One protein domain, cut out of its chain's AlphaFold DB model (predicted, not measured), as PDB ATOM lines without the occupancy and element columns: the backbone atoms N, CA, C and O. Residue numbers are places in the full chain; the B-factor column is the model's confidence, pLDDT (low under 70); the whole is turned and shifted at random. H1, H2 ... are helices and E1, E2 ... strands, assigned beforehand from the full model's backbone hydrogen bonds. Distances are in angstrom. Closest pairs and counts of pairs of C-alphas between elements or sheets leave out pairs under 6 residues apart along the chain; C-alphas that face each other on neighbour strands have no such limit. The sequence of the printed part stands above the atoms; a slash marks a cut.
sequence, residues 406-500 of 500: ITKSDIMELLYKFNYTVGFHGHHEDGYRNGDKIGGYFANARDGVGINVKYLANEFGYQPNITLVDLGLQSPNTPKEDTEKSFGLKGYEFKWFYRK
ATOM      1  N   ILE A 406     233.550 181.429 271.202       44.59
ATOM      2  CA  ILE A 406     234.036 180.278 271.977       44.59
ATOM      3  C   ILE A 406     235.562 180.204 271.864       44.59
ATOM      4  O   ILE A 406     236.111 179.959 270.785       44.59
ATOM      5  N   THR A 407     236.272 180.410 272.971       58.56
ATOM      6  CA  THR A 407     237.730 180.265 273.018       58.56
ATOM      7  C   THR A 407     238.152 178.795 273.102       58.56
ATOM      8  O   THR A 407     237.377 177.893 273.423       58.56
ATOM      9  N   LYS A 408     239.437 178.529 272.834       56.06
ATOM     10  CA  LYS A 408     240.005 177.187 273.021       56.06
ATOM     11  C   LYS A 408     240.039 176.771 274.501       56.06
ATOM     12  O   LYS A 408     240.096 175.574 274.755       56.06
ATOM     13  N   SER A 409     239.987 177.716 275.445       62.03
ATOM     14  CA  SER A 409     239.823 177.409 276.873       62.03
ATOM     15  C   SER A 409     238.441 176.814 277.122       62.03
ATOM     16  O   SER A 409     238.343 175.694 277.606       62.03
ATOM     17  N   ASP A 410     237.396 177.468 276.618       58.97
ATOM     18  CA  ASP A 410     235.991 177.109 276.821       58.97
ATOM     19  C   ASP A 410     235.680 175.677 276.331       58.97
ATOM     20  O   ASP A 410     234.955 174.931 276.983       58.97
ATOM     21  N   ILE A 411     236.277 175.236 275.210       59.72
ATOM     22  CA  ILE A 411     236.158 173.835 274.737       59.72
ATOM     23  C   ILE A 411     237.022 172.859 275.555       59.72
ATOM     24  O   ILE A 411     236.679 171.685 275.675       59.72
ATOM     25  N   MET A 412     238.140 173.308 276.125       65.25
ATOM     26  CA  MET A 412     238.974 172.491 277.020       65.25
ATOM     27  C   MET A 412     238.391 172.385 278.440       65.25
ATOM     28  O   MET A 412     238.757 171.460 279.174       65.25
ATOM     29  N   GLU A 413     237.517 173.318 278.815       78.56
ATOM     30  CA  GLU A 413     236.707 173.363 280.037       78.56
ATOM     31  C   GLU A 413     235.388 172.605 279.877       78.56
ATOM     32  O   GLU A 413     234.912 172.025 280.845       78.56
ATOM     33  N   LEU A 414     234.839 172.518 278.666       84.44
ATOM     34  CA  LEU A 414     233.722 171.631 278.359       84.44
ATOM     35  C   LEU A 414     234.090 170.167 278.677       84.44
ATOM     36  O   LEU A 414     235.132 169.640 278.263       84.44
ATOM     37  N   LEU A 415     233.218 169.505 279.437       85.00
ATOM     38  CA  LEU A 415     233.342 168.110 279.851       85.00
ATOM     39  C   LEU A 415     232.399 167.219 279.039       85.00
ATOM     40  O   LEU A 415     232.828 166.216 278.467       85.00
ATOM     41  N   TYR A 416     231.129 167.614 278.938       86.88
ATOM     42  CA  TYR A 416     230.128 166.924 278.133       86.88
ATOM     43  C   TYR A 416     229.136 167.888 277.483       86.88
ATOM     44  O   TYR A 416     228.924 169.009 277.938       86.88
ATOM     45  N   LYS A 417     228.487 167.407 276.426       90.75
ATOM     46  CA  LYS A 417     227.241 167.957 275.892       90.75
ATOM     47  C   LYS A 417     226.230 166.833 275.811       90.75
ATOM     48  O   LYS A 417     226.566 165.766 275.289       90.75
ATOM     49  N   PHE A 418     225.005 167.072 276.254       89.38
ATOM     50  CA  PHE A 418     223.889 166.195 275.931       89.38
ATOM     51  C   PHE A 418     222.699 166.966 275.377       89.38
ATOM     52  O   PHE A 418     222.450 168.115 275.736       89.38
ATOM     53  N   ASN A 419     221.930 166.296 274.528       92.38
ATOM     54  CA  ASN A 419     220.551 166.653 274.257       92.38
ATOM     55  C   ASN A 419     219.698 165.404 274.016       92.38
ATOM     56  O   ASN A 419     220.186 164.371 273.560       92.38
ATOM     57  N   TYR A 420     218.410 165.514 274.320       88.12
ATOM     58  CA  TYR A 420     217.384 164.598 273.845       88.12
ATOM     59  C   TYR A 420     216.096 165.358 273.528       88.12
ATOM     60  O   TYR A 420     215.813 166.425 274.075       88.12
ATOM     61  N   THR A 421     215.279 164.799 272.644       90.31
ATOM     62  CA  THR A 421     213.905 165.247 272.405       90.31
ATOM     63  C   THR A 421     213.031 164.032 272.141       90.31
ATOM     64  O   THR A 421     213.284 163.273 271.205       90.31
ATOM     65  N   VAL A 422     211.991 163.857 272.952       87.44
ATOM     66  CA  VAL A 422     211.025 162.756 272.873       87.44
ATOM     67  C   VAL A 422     209.639 163.380 272.779       87.44
ATOM     68  O   VAL A 422     209.212 164.098 273.681       87.44
ATOM     69  N   GLY A 423     208.950 163.163 271.656       88.56
ATOM     70  CA  GLY A 423     207.624 163.735 271.409       88.56
ATOM     71  C   GLY A 423     207.529 165.242 271.629       88.56
ATOM     72  O   GLY A 423     207.887 166.021 270.740       88.56
ATOM     73  N   PHE A 424     206.986 165.627 272.778       92.12
ATOM     74  CA  PHE A 424     206.623 166.995 273.140       92.12
ATOM     75  C   PHE A 424     207.467 167.589 274.271       92.12
ATOM     76  O   PHE A 424     207.177 168.691 274.728       92.12
ATOM     77  N   HIS A 425     208.514 166.887 274.705       92.88
ATOM     78  CA  HIS A 425     209.477 167.394 275.671       92.88
ATOM     79  C   HIS A 425     210.916 167.101 275.241       92.88
ATOM     80  O   HIS A 425     211.193 166.232 274.407       92.88
ATOM     81  N   GLY A 426     211.857 167.827 275.825       93.38
ATOM     82  CA  GLY A 426     213.272 167.661 275.534       93.38
ATOM     83  C   GLY A 426     214.148 168.419 276.512       93.38
ATOM     84  O   GLY A 426     213.675 169.238 277.296       93.38
ATOM     85  N   HIS A 427     215.435 168.116 276.473       94.81
ATOM     86  CA  HIS A 427     216.432 168.633 277.401       94.81
ATOM     87  C   HIS A 427     217.756 168.762 276.656       94.81
ATOM     88  O   HIS A 427     218.121 167.854 275.913       94.81
ATOM     89  N   HIS A 428     218.480 169.854 276.862       94.94
ATOM     90  CA  HIS A 428     219.889 169.977 276.508       94.94
ATOM     91  C   HIS A 428     220.690 170.512 277.698       94.94
ATOM     92  O   HIS A 428     220.170 171.298 278.489       94.94
ATOM     93  N   GLU A 429     221.956 170.122 277.808       94.56
ATOM     94  CA  GLU A 429     222.892 170.659 278.797       94.56
ATOM     95  C   GLU A 429     224.335 170.508 278.308       94.56
ATOM     96  O   GLU A 429     224.759 169.443 277.850       94.56
ATOM     97  N   ASP A 430     225.085 171.590 278.463       92.69
ATOM     98  CA  ASP A 430     226.534 171.641 278.392       92.69
ATOM     99  C   ASP A 430     227.064 171.587 279.831       92.69
ATOM    100  O   ASP A 430     226.714 172.439 280.651       92.69
ATOM    101  N   GLY A 431     227.875 170.577 280.144       90.50
ATOM    102  CA  GLY A 431     228.531 170.423 281.442       90.50
ATOM    103  C   GLY A 431     230.015 170.755 281.351       90.50
ATOM    104  O   GLY A 431     230.701 170.292 280.432       90.50
ATOM    105  N   TYR A 432     230.516 171.524 282.310       87.12
ATOM    106  CA  TYR A 432     231.883 172.037 282.365       87.12
ATOM    107  C   TYR A 432     232.686 171.379 283.502       87.12
ATOM    108  O   TYR A 432     232.138 170.837 284.461       87.12
ATOM    109  N   ARG A 433     234.019 171.394 283.391       80.06
ATOM    110  CA  ARG A 433     234.954 170.755 284.341       80.06
ATOM    111  C   ARG A 433     235.017 171.423 285.708       80.06
ATOM    112  O   ARG A 433     235.424 170.773 286.659       80.06
ATOM    113  N   ASN A 434     234.639 172.694 285.799       78.00
ATOM    114  CA  ASN A 434     234.481 173.411 287.063       78.00
ATOM    115  C   ASN A 434     233.155 173.074 287.777       78.00
ATOM    116  O   ASN A 434     232.855 173.679 288.794       78.00
ATOM    117  N   GLY A 435     232.355 172.141 287.246       80.81
ATOM    118  CA  GLY A 435     231.062 171.753 287.812       80.81
ATOM    119  C   GLY A 435     229.869 172.533 287.257       80.81
ATOM    120  O   GLY A 435     228.735 172.086 287.456       80.81
ATOM    121  N   ASP A 436     230.101 173.626 286.520       85.69
ATOM    122  CA  ASP A 436     229.029 174.425 285.928       85.69
ATOM    123  C   ASP A 436     228.230 173.624 284.897       85.69
ATOM    124  O   ASP A 436     228.755 172.783 284.159       85.69
ATOM    125  N   LYS A 437     226.933 173.919 284.813       93.00
ATOM    126  CA  LYS A 437     226.008 173.335 283.840       93.00
ATOM    127  C   LYS A 437     225.151 174.440 283.234       93.00
ATOM    128  O   LYS A 437     224.474 175.176 283.954       93.00
ATOM    129  N   ILE A 438     225.138 174.540 281.908       93.75
ATOM    130  CA  ILE A 438     224.275 175.468 281.166       93.75
ATOM    131  C   ILE A 438     223.330 174.638 280.312       93.75
ATOM    132  O   ILE A 438     223.770 173.859 279.471       93.75
ATOM    133  N   GLY A 439     222.026 174.802 280.499       95.88
ATOM    134  CA  GLY A 439     221.065 173.939 279.826       95.88
ATOM    135  C   GLY A 439     219.671 174.519 279.699       95.88
ATOM    136  O   GLY A 439     219.397 175.678 280.021       95.88
ATOM    137  N   GLY A 440     218.776 173.678 279.203       96.44
ATOM    138  CA  GLY A 440     217.370 173.994 279.092       96.44
ATOM    139  C   GLY A 440     216.506 172.761 278.889       96.44
ATOM    140  O   GLY A 440     216.896 171.806 278.222       96.44
ATOM    141  N   TYR A 441     215.317 172.799 279.476       95.38
ATOM    142  CA  TYR A 441     214.262 171.805 279.327       95.38
ATOM    143  C   TYR A 441     213.051 172.457 278.662       95.38
ATOM    144  O   TYR A 441     212.754 173.622 278.929       95.38
ATOM    145  N   PHE A 442     212.317 171.712 277.844       96.19
ATOM    146  CA  PHE A 442     210.997 172.132 277.392       96.19
ATOM    147  C   PHE A 442     209.969 171.013 277.532       96.19
ATOM    148  O   PHE A 442     210.307 169.835 277.424       96.19
ATOM    149  N   ALA A 443     208.712 171.403 277.729       95.69
ATOM    150  CA  ALA A 443     207.548 170.529 277.675       95.69
ATOM    151  C   ALA A 443     206.344 171.288 277.116       95.69
ATOM    152  O   ALA A 443     205.993 172.354 277.619       95.69
ATOM    153  N   ASN A 444     205.684 170.716 276.116       95.38
ATOM    154  CA  ASN A 444     204.439 171.246 275.572       95.38
ATOM    155  C   ASN A 444     203.260 170.485 276.181       95.38
ATOM    156  O   ASN A 444     203.277 169.254 276.216       95.38
ATOM    157  N   ALA A 445     202.240 171.203 276.642       93.69
ATOM    158  CA  ALA A 445     201.031 170.641 277.232       93.69
ATOM    159  C   ALA A 445     199.837 170.689 276.259       93.69
ATOM    160  O   ALA A 445     199.796 171.482 275.317       93.69
ATOM    161  N   ARG A 446     198.852 169.803 276.480       94.31
ATOM    162  CA  ARG A 446     197.655 169.622 275.624       94.31
ATOM    163  C   ARG A 446     196.751 170.860 275.527       94.31
ATOM    164  O   ARG A 446     195.923 170.939 274.627       94.31
ATOM    165  N   ASP A 447     196.889 171.802 276.454       95.44
ATOM    166  CA  ASP A 447     196.209 173.103 276.449       95.44
ATOM    167  C   ASP A 447     196.799 174.093 275.425       95.44
ATOM    168  O   ASP A 447     196.233 175.163 275.208       95.44
ATOM    169  N   GLY A 448     197.899 173.726 274.760       95.38
ATOM    170  CA  GLY A 448     198.619 174.590 273.832       95.38
ATOM    171  C   GLY A 448     199.692 175.444 274.502       95.38
ATOM    172  O   GLY A 448     200.260 176.297 273.828       95.38
ATOM    173  N   VAL A 449     200.012 175.233 275.782       96.81
ATOM    174  CA  VAL A 449     201.074 175.978 276.473       96.81
ATOM    175  C   VAL A 449     202.387 175.191 276.444       96.81
ATOM    176  O   VAL A 449     202.488 174.066 276.930       96.81
ATOM    177  N   GLY A 450     203.425 175.802 275.876       97.06
ATOM    178  CA  GLY A 450     204.809 175.345 275.948       97.06
ATOM    179  C   GLY A 450     205.534 175.959 277.144       97.06
ATOM    180  O   GLY A 450     205.649 177.178 277.244       97.06
ATOM    181  N   ILE A 451     206.066 175.123 278.030       97.56
ATOM    182  CA  ILE A 451     206.947 175.524 279.129       97.56
ATOM    183  C   ILE A 451     208.385 175.365 278.641       97.56
ATOM    184  O   ILE A 451     208.800 174.256 278.323       97.56
ATOM    185  N   ASN A 452     209.158 176.450 278.612       97.12
ATOM    186  CA  ASN A 452     210.590 176.421 278.320       97.12
ATOM    187  C   ASN A 452     211.362 176.935 279.537       97.12
ATOM    188  O   ASN A 452     211.204 178.087 279.943       97.12
ATOM    189  N   VAL A 453     212.216 176.088 280.100       97.19
ATOM    190  CA  VAL A 453     213.147 176.414 281.181       97.19
ATOM    191  C   VAL A 453     214.538 176.525 280.577       97.19
ATOM    192  O   VAL A 453     215.011 175.577 279.963       97.19
ATOM    193  N   LYS A 454     215.218 177.648 280.777       96.69
ATOM    194  CA  LYS A 454     216.674 177.767 280.610       96.69
ATOM    195  C   LYS A 454     217.306 177.837 281.988       96.69
ATOM    196  O   LYS A 454     216.672 178.365 282.897       96.69
ATOM    197  N   TYR A 455     218.524 177.352 282.163       94.31
ATOM    198  CA  TYR A 455     219.194 177.432 283.454       94.31
ATOM    199  C   TYR A 455     220.707 177.568 283.344       94.31
ATOM    200  O   TYR A 455     221.340 177.056 282.419       94.31
ATOM    201  N   LEU A 456     221.253 178.228 284.359       90.88
ATOM    202  CA  LEU A 456     222.639 178.134 284.785       90.88
ATOM    203  C   LEU A 456     222.638 177.404 286.133       90.88
ATOM    204  O   LEU A 456     221.846 177.743 287.011       90.88
ATOM    205  N   ALA A 457     223.490 176.400 286.295       89.00
ATOM    206  CA  ALA A 457     223.810 175.812 287.587       89.00
ATOM    207  C   ALA A 457     225.310 175.980 287.814       89.00
ATOM    208  O   ALA A 457     226.090 175.586 286.951       89.00
ATOM    209  N   ASN A 458     225.688 176.587 288.933       86.94
ATOM    210  CA  ASN A 458     227.076 176.886 289.279       86.94
ATOM    211  C   ASN A 458     227.251 176.934 290.809       86.94
ATOM    212  O   ASN A 458     226.399 176.426 291.545       86.94
ATOM    213  N   GLU A 459     228.321 177.554 291.306       78.88
ATOM    214  CA  GLU A 459     228.621 177.692 292.736       78.88
ATOM    215  C   GLU A 459     227.539 178.458 293.525       78.88
ATOM    216  O   GLU A 459     227.379 178.245 294.725       78.88
ATOM    217  N   PHE A 460     226.733 179.287 292.850       84.00
ATOM    218  CA  PHE A 460     225.574 179.982 293.433       84.00
ATOM    219  C   PHE A 460     224.265 179.169 293.356       84.00
ATOM    220  O   PHE A 460     223.181 179.690 293.635       84.00
ATOM    221  N   GLY A 461     224.345 177.892 292.978       83.19
ATOM    222  CA  GLY A 461     223.213 176.981 292.857       83.19
ATOM    223  C   GLY A 461     222.491 177.065 291.510       83.19
ATOM    224  O   GLY A 461     223.052 177.456 290.489       83.19
ATOM    225  N   TYR A 462     221.228 176.629 291.494       89.50
ATOM    226  CA  TYR A 462     220.423 176.490 290.278       89.50
ATOM    227  C   TYR A 462     219.594 177.751 289.995       89.50
ATOM    228  O   TYR A 462     218.757 178.150 290.806       89.50
ATOM    229  N   GLN A 463     219.795 178.346 288.821       93.25
ATOM    230  CA  GLN A 463     219.233 179.635 288.411       93.25
ATOM    231  C   GLN A 463     218.330 179.466 287.168       93.25
ATOM    232  O   GLN A 463     218.791 179.644 286.036       93.25
ATOM    233  N   PRO A 464     217.046 179.089 287.337       95.56
ATOM    234  CA  PRO A 464     216.130 178.879 286.222       95.56
ATOM    235  C   PRO A 464     215.494 180.180 285.720       95.56
ATOM    236  O   PRO A 464     214.986 180.998 286.484       95.56
ATOM    237  N   ASN A 465     215.418 180.309 284.400       95.31
ATOM    238  CA  ASN A 465     214.601 181.271 283.678       95.31
ATOM    239  C   ASN A 465     213.470 180.501 282.977       95.31
ATOM    240  O   ASN A 465     213.720 179.723 282.054       95.31
ATOM    241  N   ILE A 466     212.238 180.674 283.458       96.75
ATOM    242  CA  ILE A 466     211.056 179.957 282.967       96.75
ATOM    243  C   ILE A 466     210.250 180.887 282.062       96.75
ATOM    244  O   ILE A 466     209.898 181.999 282.450       96.75
ATOM    245  N   THR A 467     209.917 180.406 280.868       97.56
ATOM    246  CA  THR A 467     209.095 181.113 279.883       97.56
ATOM    247  C   THR A 467     207.930 180.236 279.445       97.56
ATOM    248  O   THR A 467     208.105 179.056 279.137       97.56
ATOM    249  N   LEU A 468     206.731 180.818 279.430       97.69
ATOM    250  CA  LEU A 468     205.526 180.197 278.887       97.69
ATOM    251  C   LEU A 468     205.303 180.729 277.471       97.69
ATOM    252  O   LEU A 468     205.385 181.937 277.241       97.69
ATOM    253  N   VAL A 469     205.041 179.831 276.529       95.75
ATOM    254  CA  VAL A 469     204.845 180.127 275.108       95.75
ATOM    255  C   VAL A 469     203.487 179.583 274.694       95.75
ATOM    256  O   VAL A 469     203.238 178.390 274.843       95.75
ATOM    257  N   ASP A 470     202.617 180.435 274.157       96.62
ATOM    258  CA  ASP A 470     201.386 179.974 273.515       96.62
ATOM    259  C   ASP A 470     201.729 179.345 272.155       96.62
ATOM    260  O   ASP A 470     202.268 179.999 271.259       96.62
ATOM    261  N   LEU A 471     201.464 178.048 272.034       95.50
ATOM    262  CA  LEU A 471     201.589 177.261 270.811       95.50
ATOM    263  C   LEU A 471     200.251 177.202 270.060       95.50
ATOM    264  O   LEU A 471     200.242 176.945 268.858       95.50
ATOM    265  N   GLY A 472     199.130 177.411 270.754       94.50
ATOM    266  CA  GLY A 472     197.774 177.218 270.256       94.50
ATOM    267  C   GLY A 472     197.358 175.744 270.122       94.50
ATOM    268  O   GLY A 472     198.121 174.874 269.696       94.50
ATOM    269  N   LEU A 473     196.083 175.457 270.407       93.75
ATOM    270  CA  LEU A 473     195.496 174.100 270.381       93.75
ATOM    271  C   LEU A 473     195.631 173.352 269.039       93.75
ATOM    272  O   LEU A 473     195.551 172.125 268.996       93.75
ATOM    273  N   GLN A 474     195.806 174.073 267.928       92.31
ATOM    274  CA  GLN A 474     195.896 173.474 266.592       92.31
ATOM    275  C   GLN A 474     197.328 173.238 266.101       92.31
ATOM    276  O   GLN A 474     197.502 172.584 265.072       92.31
ATOM    277  N   SER A 475     198.343 173.713 266.826       92.06
ATOM    278  CA  SER A 475     199.744 173.550 266.432       92.06
ATOM    279  C   SER A 475     200.173 172.076 266.391       92.06
ATOM    280  O   SER A 475     199.757 171.294 267.249       92.06
ATOM    281  N   PRO A 476     201.038 171.674 265.436       89.69
ATOM    282  CA  PRO A 476     201.634 170.335 265.414       89.69
ATOM    283  C   PRO A 476     202.577 170.081 266.604       89.69
ATOM    284  O   PRO A 476     202.928 168.935 266.869       89.69
ATOM    285  N   ASN A 477     202.982 171.137 267.319       89.12
ATOM    286  CA  ASN A 477     203.778 171.050 268.542       89.12
ATOM    287  C   ASN A 477     202.917 170.934 269.813       89.12
ATOM    288  O   ASN A 477     203.485 170.757 270.890       89.12
ATOM    289  N   THR A 478     201.587 171.011 269.709       93.44
ATOM    290  CA  THR A 478     200.666 170.798 270.832       93.44
ATOM    291  C   THR A 478     200.282 169.317 270.902       93.44
ATOM    292  O   THR A 478     199.790 168.786 269.902       93.44
ATOM    293  N   PRO A 479     200.484 168.636 272.047       91.19
ATOM    294  CA  PRO A 479     200.119 167.236 272.205       91.19
ATOM    295  C   PRO A 479     198.632 166.969 271.967       91.19
ATOM    296  O   PRO A 479     197.763 167.674 272.484       91.19
ATOM    297  N   LYS A 480     198.345 165.913 271.203       90.50
ATOM    298  CA  LYS A 480     196.995 165.387 270.940       90.50
ATOM    299  C   LYS A 480     196.999 163.877 271.163       90.50
ATOM    300  O   LYS A 480     198.010 163.233 270.887       90.50
ATOM    301  N   GLU A 481     195.897 163.311 271.654       86.19
ATOM    302  CA  GLU A 481     195.834 161.913 272.124       86.19
ATOM    303  C   GLU A 481     196.166 160.860 271.045       86.19
ATOM    304  O   GLU A 481     196.728 159.803 271.344       86.19
ATOM    305  N   ASP A 482     195.827 161.153 269.793       82.75
ATOM    306  CA  ASP A 482     196.178 160.386 268.598       82.75
ATOM    307  C   ASP A 482     197.678 160.467 268.279       82.75
ATOM    308  O   ASP A 482     198.302 159.468 267.926       82.75
ATOM    309  N   THR A 483     198.272 161.648 268.451       74.69
ATOM    310  CA  THR A 483     199.670 161.910 268.091       74.69
ATOM    311  C   THR A 483     200.669 161.461 269.166       74.69
ATOM    312  O   THR A 483     201.681 160.849 268.826       74.69
ATOM    313  N   GLU A 484     200.384 161.676 270.458       74.00
ATOM    314  CA  GLU A 484     201.278 161.361 271.592       74.00
ATOM    315  C   GLU A 484     201.782 159.914 271.581       74.00
ATOM    316  O   GLU A 484     202.956 159.667 271.844       74.00
ATOM    317  N   LYS A 485     200.910 158.966 271.220       72.31
ATOM    318  CA  LYS A 485     201.211 157.526 271.199       72.31
ATOM    319  C   LYS A 485     202.194 157.121 270.090       72.31
ATOM    320  O   LYS A 485     202.703 156.007 270.132       72.31
ATOM    321  N   SER A 486     202.454 157.992 269.112       67.75
ATOM    322  CA  SER A 486     203.303 157.694 267.945       67.75
ATOM    323  C   SER A 486     204.681 158.364 267.967       67.75
ATOM    324  O   SER A 486     205.528 158.041 267.132       67.75
ATOM    325  N   PHE A 487     204.950 159.284 268.900       67.31
ATOM    326  CA  PHE A 487     206.228 159.992 268.900       67.31
ATOM    327  C   PHE A 487     207.347 159.242 269.616       67.31
ATOM    328  O   PHE A 487     207.464 159.255 270.839       67.31
ATOM    329  N   GLY A 488     208.254 158.702 268.809       68.19
ATOM    330  CA  GLY A 488     209.560 158.259 269.265       68.19
ATOM    331  C   GLY A 488     210.524 159.388 269.652       68.19
ATOM    332  O   GLY A 488     210.208 160.584 269.641       68.19
ATOM    333  N   LEU A 489     211.756 158.970 269.939       77.88
ATOM    334  CA  LEU A 489     212.923 159.837 270.072       77.88
ATOM    335  C   LEU A 489     213.154 160.598 268.752       77.88
ATOM    336  O   LEU A 489     213.468 159.990 267.733       77.88
ATOM    337  N   LYS A 490     212.998 161.926 268.772       81.19
ATOM    338  CA  LYS A 490     213.203 162.810 267.608       81.19
ATOM    339  C   LYS A 490     214.676 163.170 267.402       81.19
ATOM    340  O   LYS A 490     215.090 163.440 266.281       81.19
ATOM    341  N   GLY A 491     215.451 163.181 268.482       76.44
ATOM    342  CA  GLY A 491     216.884 163.445 268.470       76.44
ATOM    343  C   GLY A 491     217.511 163.087 269.810       76.44
ATOM    344  O   GLY A 491     216.864 163.210 270.852       76.44
ATOM    345  N   TYR A 492     218.756 162.625 269.767       85.94
ATOM    346  CA  TYR A 492     219.610 162.401 270.928       85.94
ATOM    347  C   TYR A 492     221.062 162.590 270.521       85.94
ATOM    348  O   TYR A 492     221.498 162.100 269.477       85.94
ATOM    349  N   GLU A 493     221.815 163.245 271.386       84.19
ATOM    350  CA  GLU A 493     223.251 163.393 271.273       84.19
ATOM    351  C   GLU A 493     223.847 163.349 272.675       84.19
ATOM    352  O   GLU A 493     223.367 164.009 273.593       84.19
ATOM    353  N   PHE A 494     224.930 162.597 272.828       84.06
ATOM    354  CA  PHE A 494     225.768 162.640 274.015       84.06
ATOM    355  C   PHE A 494     227.221 162.641 273.557       84.06
ATOM    356  O   PHE A 494     227.694 161.683 272.944       84.06
ATOM    357  N   LYS A 495     227.918 163.747 273.807       82.44
ATOM    358  CA  LYS A 495     229.320 163.954 273.441       82.44
ATOM    359  C   LYS A 495     230.134 164.154 274.702       82.44
ATOM    360  O   LYS A 495     229.880 165.084 275.463       82.44
ATOM    361  N   TRP A 496     231.137 163.302 274.879       79.06
ATOM    362  CA  TRP A 496     232.114 163.426 275.949       79.06
ATOM    363  C   TRP A 496     233.418 164.008 275.418       79.06
ATOM    364  O   TRP A 496     233.944 163.540 274.404       79.06
ATOM    365  N   PHE A 497     233.962 164.997 276.117       80.31
ATOM    366  CA  PHE A 497     235.212 165.652 275.764       80.31
ATOM    367  C   PHE A 497     236.290 165.172 276.739       80.31
ATOM    368  O   PHE A 497     236.345 165.582 277.896       80.31
ATOM    369  N   TYR A 498     237.148 164.258 276.289       69.06
ATOM    370  CA  TYR A 498     238.319 163.817 277.052       69.06
ATOM    371  C   TYR A 498     239.524 164.707 276.728       69.06
ATOM    372  O   TYR A 498     239.751 165.035 275.560       69.06
ATOM    373  N   ARG A 499     240.351 165.031 277.731       62.19
ATOM    374  CA  ARG A 499     241.758 165.363 277.459       62.19
ATOM    375  C   ARG A 499     242.505 164.059 277.157       62.19
ATOM    376  O   ARG A 499     242.221 163.035 277.775       62.19
ATOM    377  N   LYS A 500     243.411 164.109 276.182       46.16
ATOM    378  CA  LYS A 500     244.447 163.089 275.963       46.16
ATOM    379  C   LYS A 500     245.717 163.491 276.696       46.16
ATOM    380  O   LYS A 500     245.917 164.720 276.825       46.16
TER     381      LYS A 500
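This is residues 406 to 500 of the 500 residues of a protein of Timema californicum (UniProt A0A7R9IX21). The domain is a single wall of six long strands side by side, twisted, with a short helix at each of the two opposite ends of the strands. H1 stands at the end where E1 begins; at the other end, residues 471 to 480 and H2 lead the chain from the edge strand E5 past the strand ends to the other edge strand, E6. The printed part has 95 residues with two named helices and six named strands, in the order H1 E1 E2 E3 E4 E5 H2 E6, and the class is mostly strand. The sheet's order is E5 E4 E3 E2 E1 E6, antiparallel throughout. The whole is loose, with a radius of gyration of the C-alphas of 16.2 A, and elongated, spanning 49 by 28 by 20 A.

E4, residues 449 to 458, is 29.0 A long from first to last C-alpha, and E5, residues 461 to 470, is 29.3 A. E3, residues 437 to 444, measures 23.2 A, and E2, residues 425 to 432, 23.8 A. E1, residues 414 to 422, measures 25.0 A and begins at C-alpha 414 (233.722, 171.631, 278.359). E6, residues 489 to 496, measures 20.4 A and ends at C-alpha 496 (232.114, 163.426, 275.949). H1, residues 408 to 413, is 8.6 A long and begins at C-alpha 408 (240.005, 177.187, 273.021). H2, residues 481 to 484, is 5.5 A.

E1 to E5 form a meander, each strand the antiparallel neighbour of the one before. In the hairpin of E2 and E3, the directions stand at 178 degrees, and N 440 and O 428 are 2.8 A apart, within hydrogen-bond range. In the hairpin of E3 and E4, at 168 degrees, N 453 and O 441 are within range at 2.8 A. In the hairpin of E4 and E5, at 163 degrees, N 465 and O 454 are within range at 2.8 A. In the hairpin of E1 and E2, at 177 degrees, N 418 and O 429 are within range at 2.9 A. E6 is antiparallel to E1 at 171 degrees, with N 493 and O 419 within range at 2.9 A. H1 is on the sheet but only grazes it; the closest C-alphas of H1 and E2 are those of Glu 413 and Tyr 432, 5.5 A apart. H2 is not on the sheet, and H1 and H2 are apart. In H1 every O i to N i+4 pair is within hydrogen-bond range; H2 is too short for such a pair, and its 1 pair of O i and N i+3 is not within range.

The two C-alphas farthest apart are those of Gln 474 and Lys 500, 50.5 A. The printed part has no cut and ends at the chain's last residue, 500. No link is long; E5 to H2, with 10 residues, is short, and the others are tight. The mean pLDDT of the printed part is 85.7, and it is under 70 at residues 406 to 412, 486 to 488 and 498 to 500.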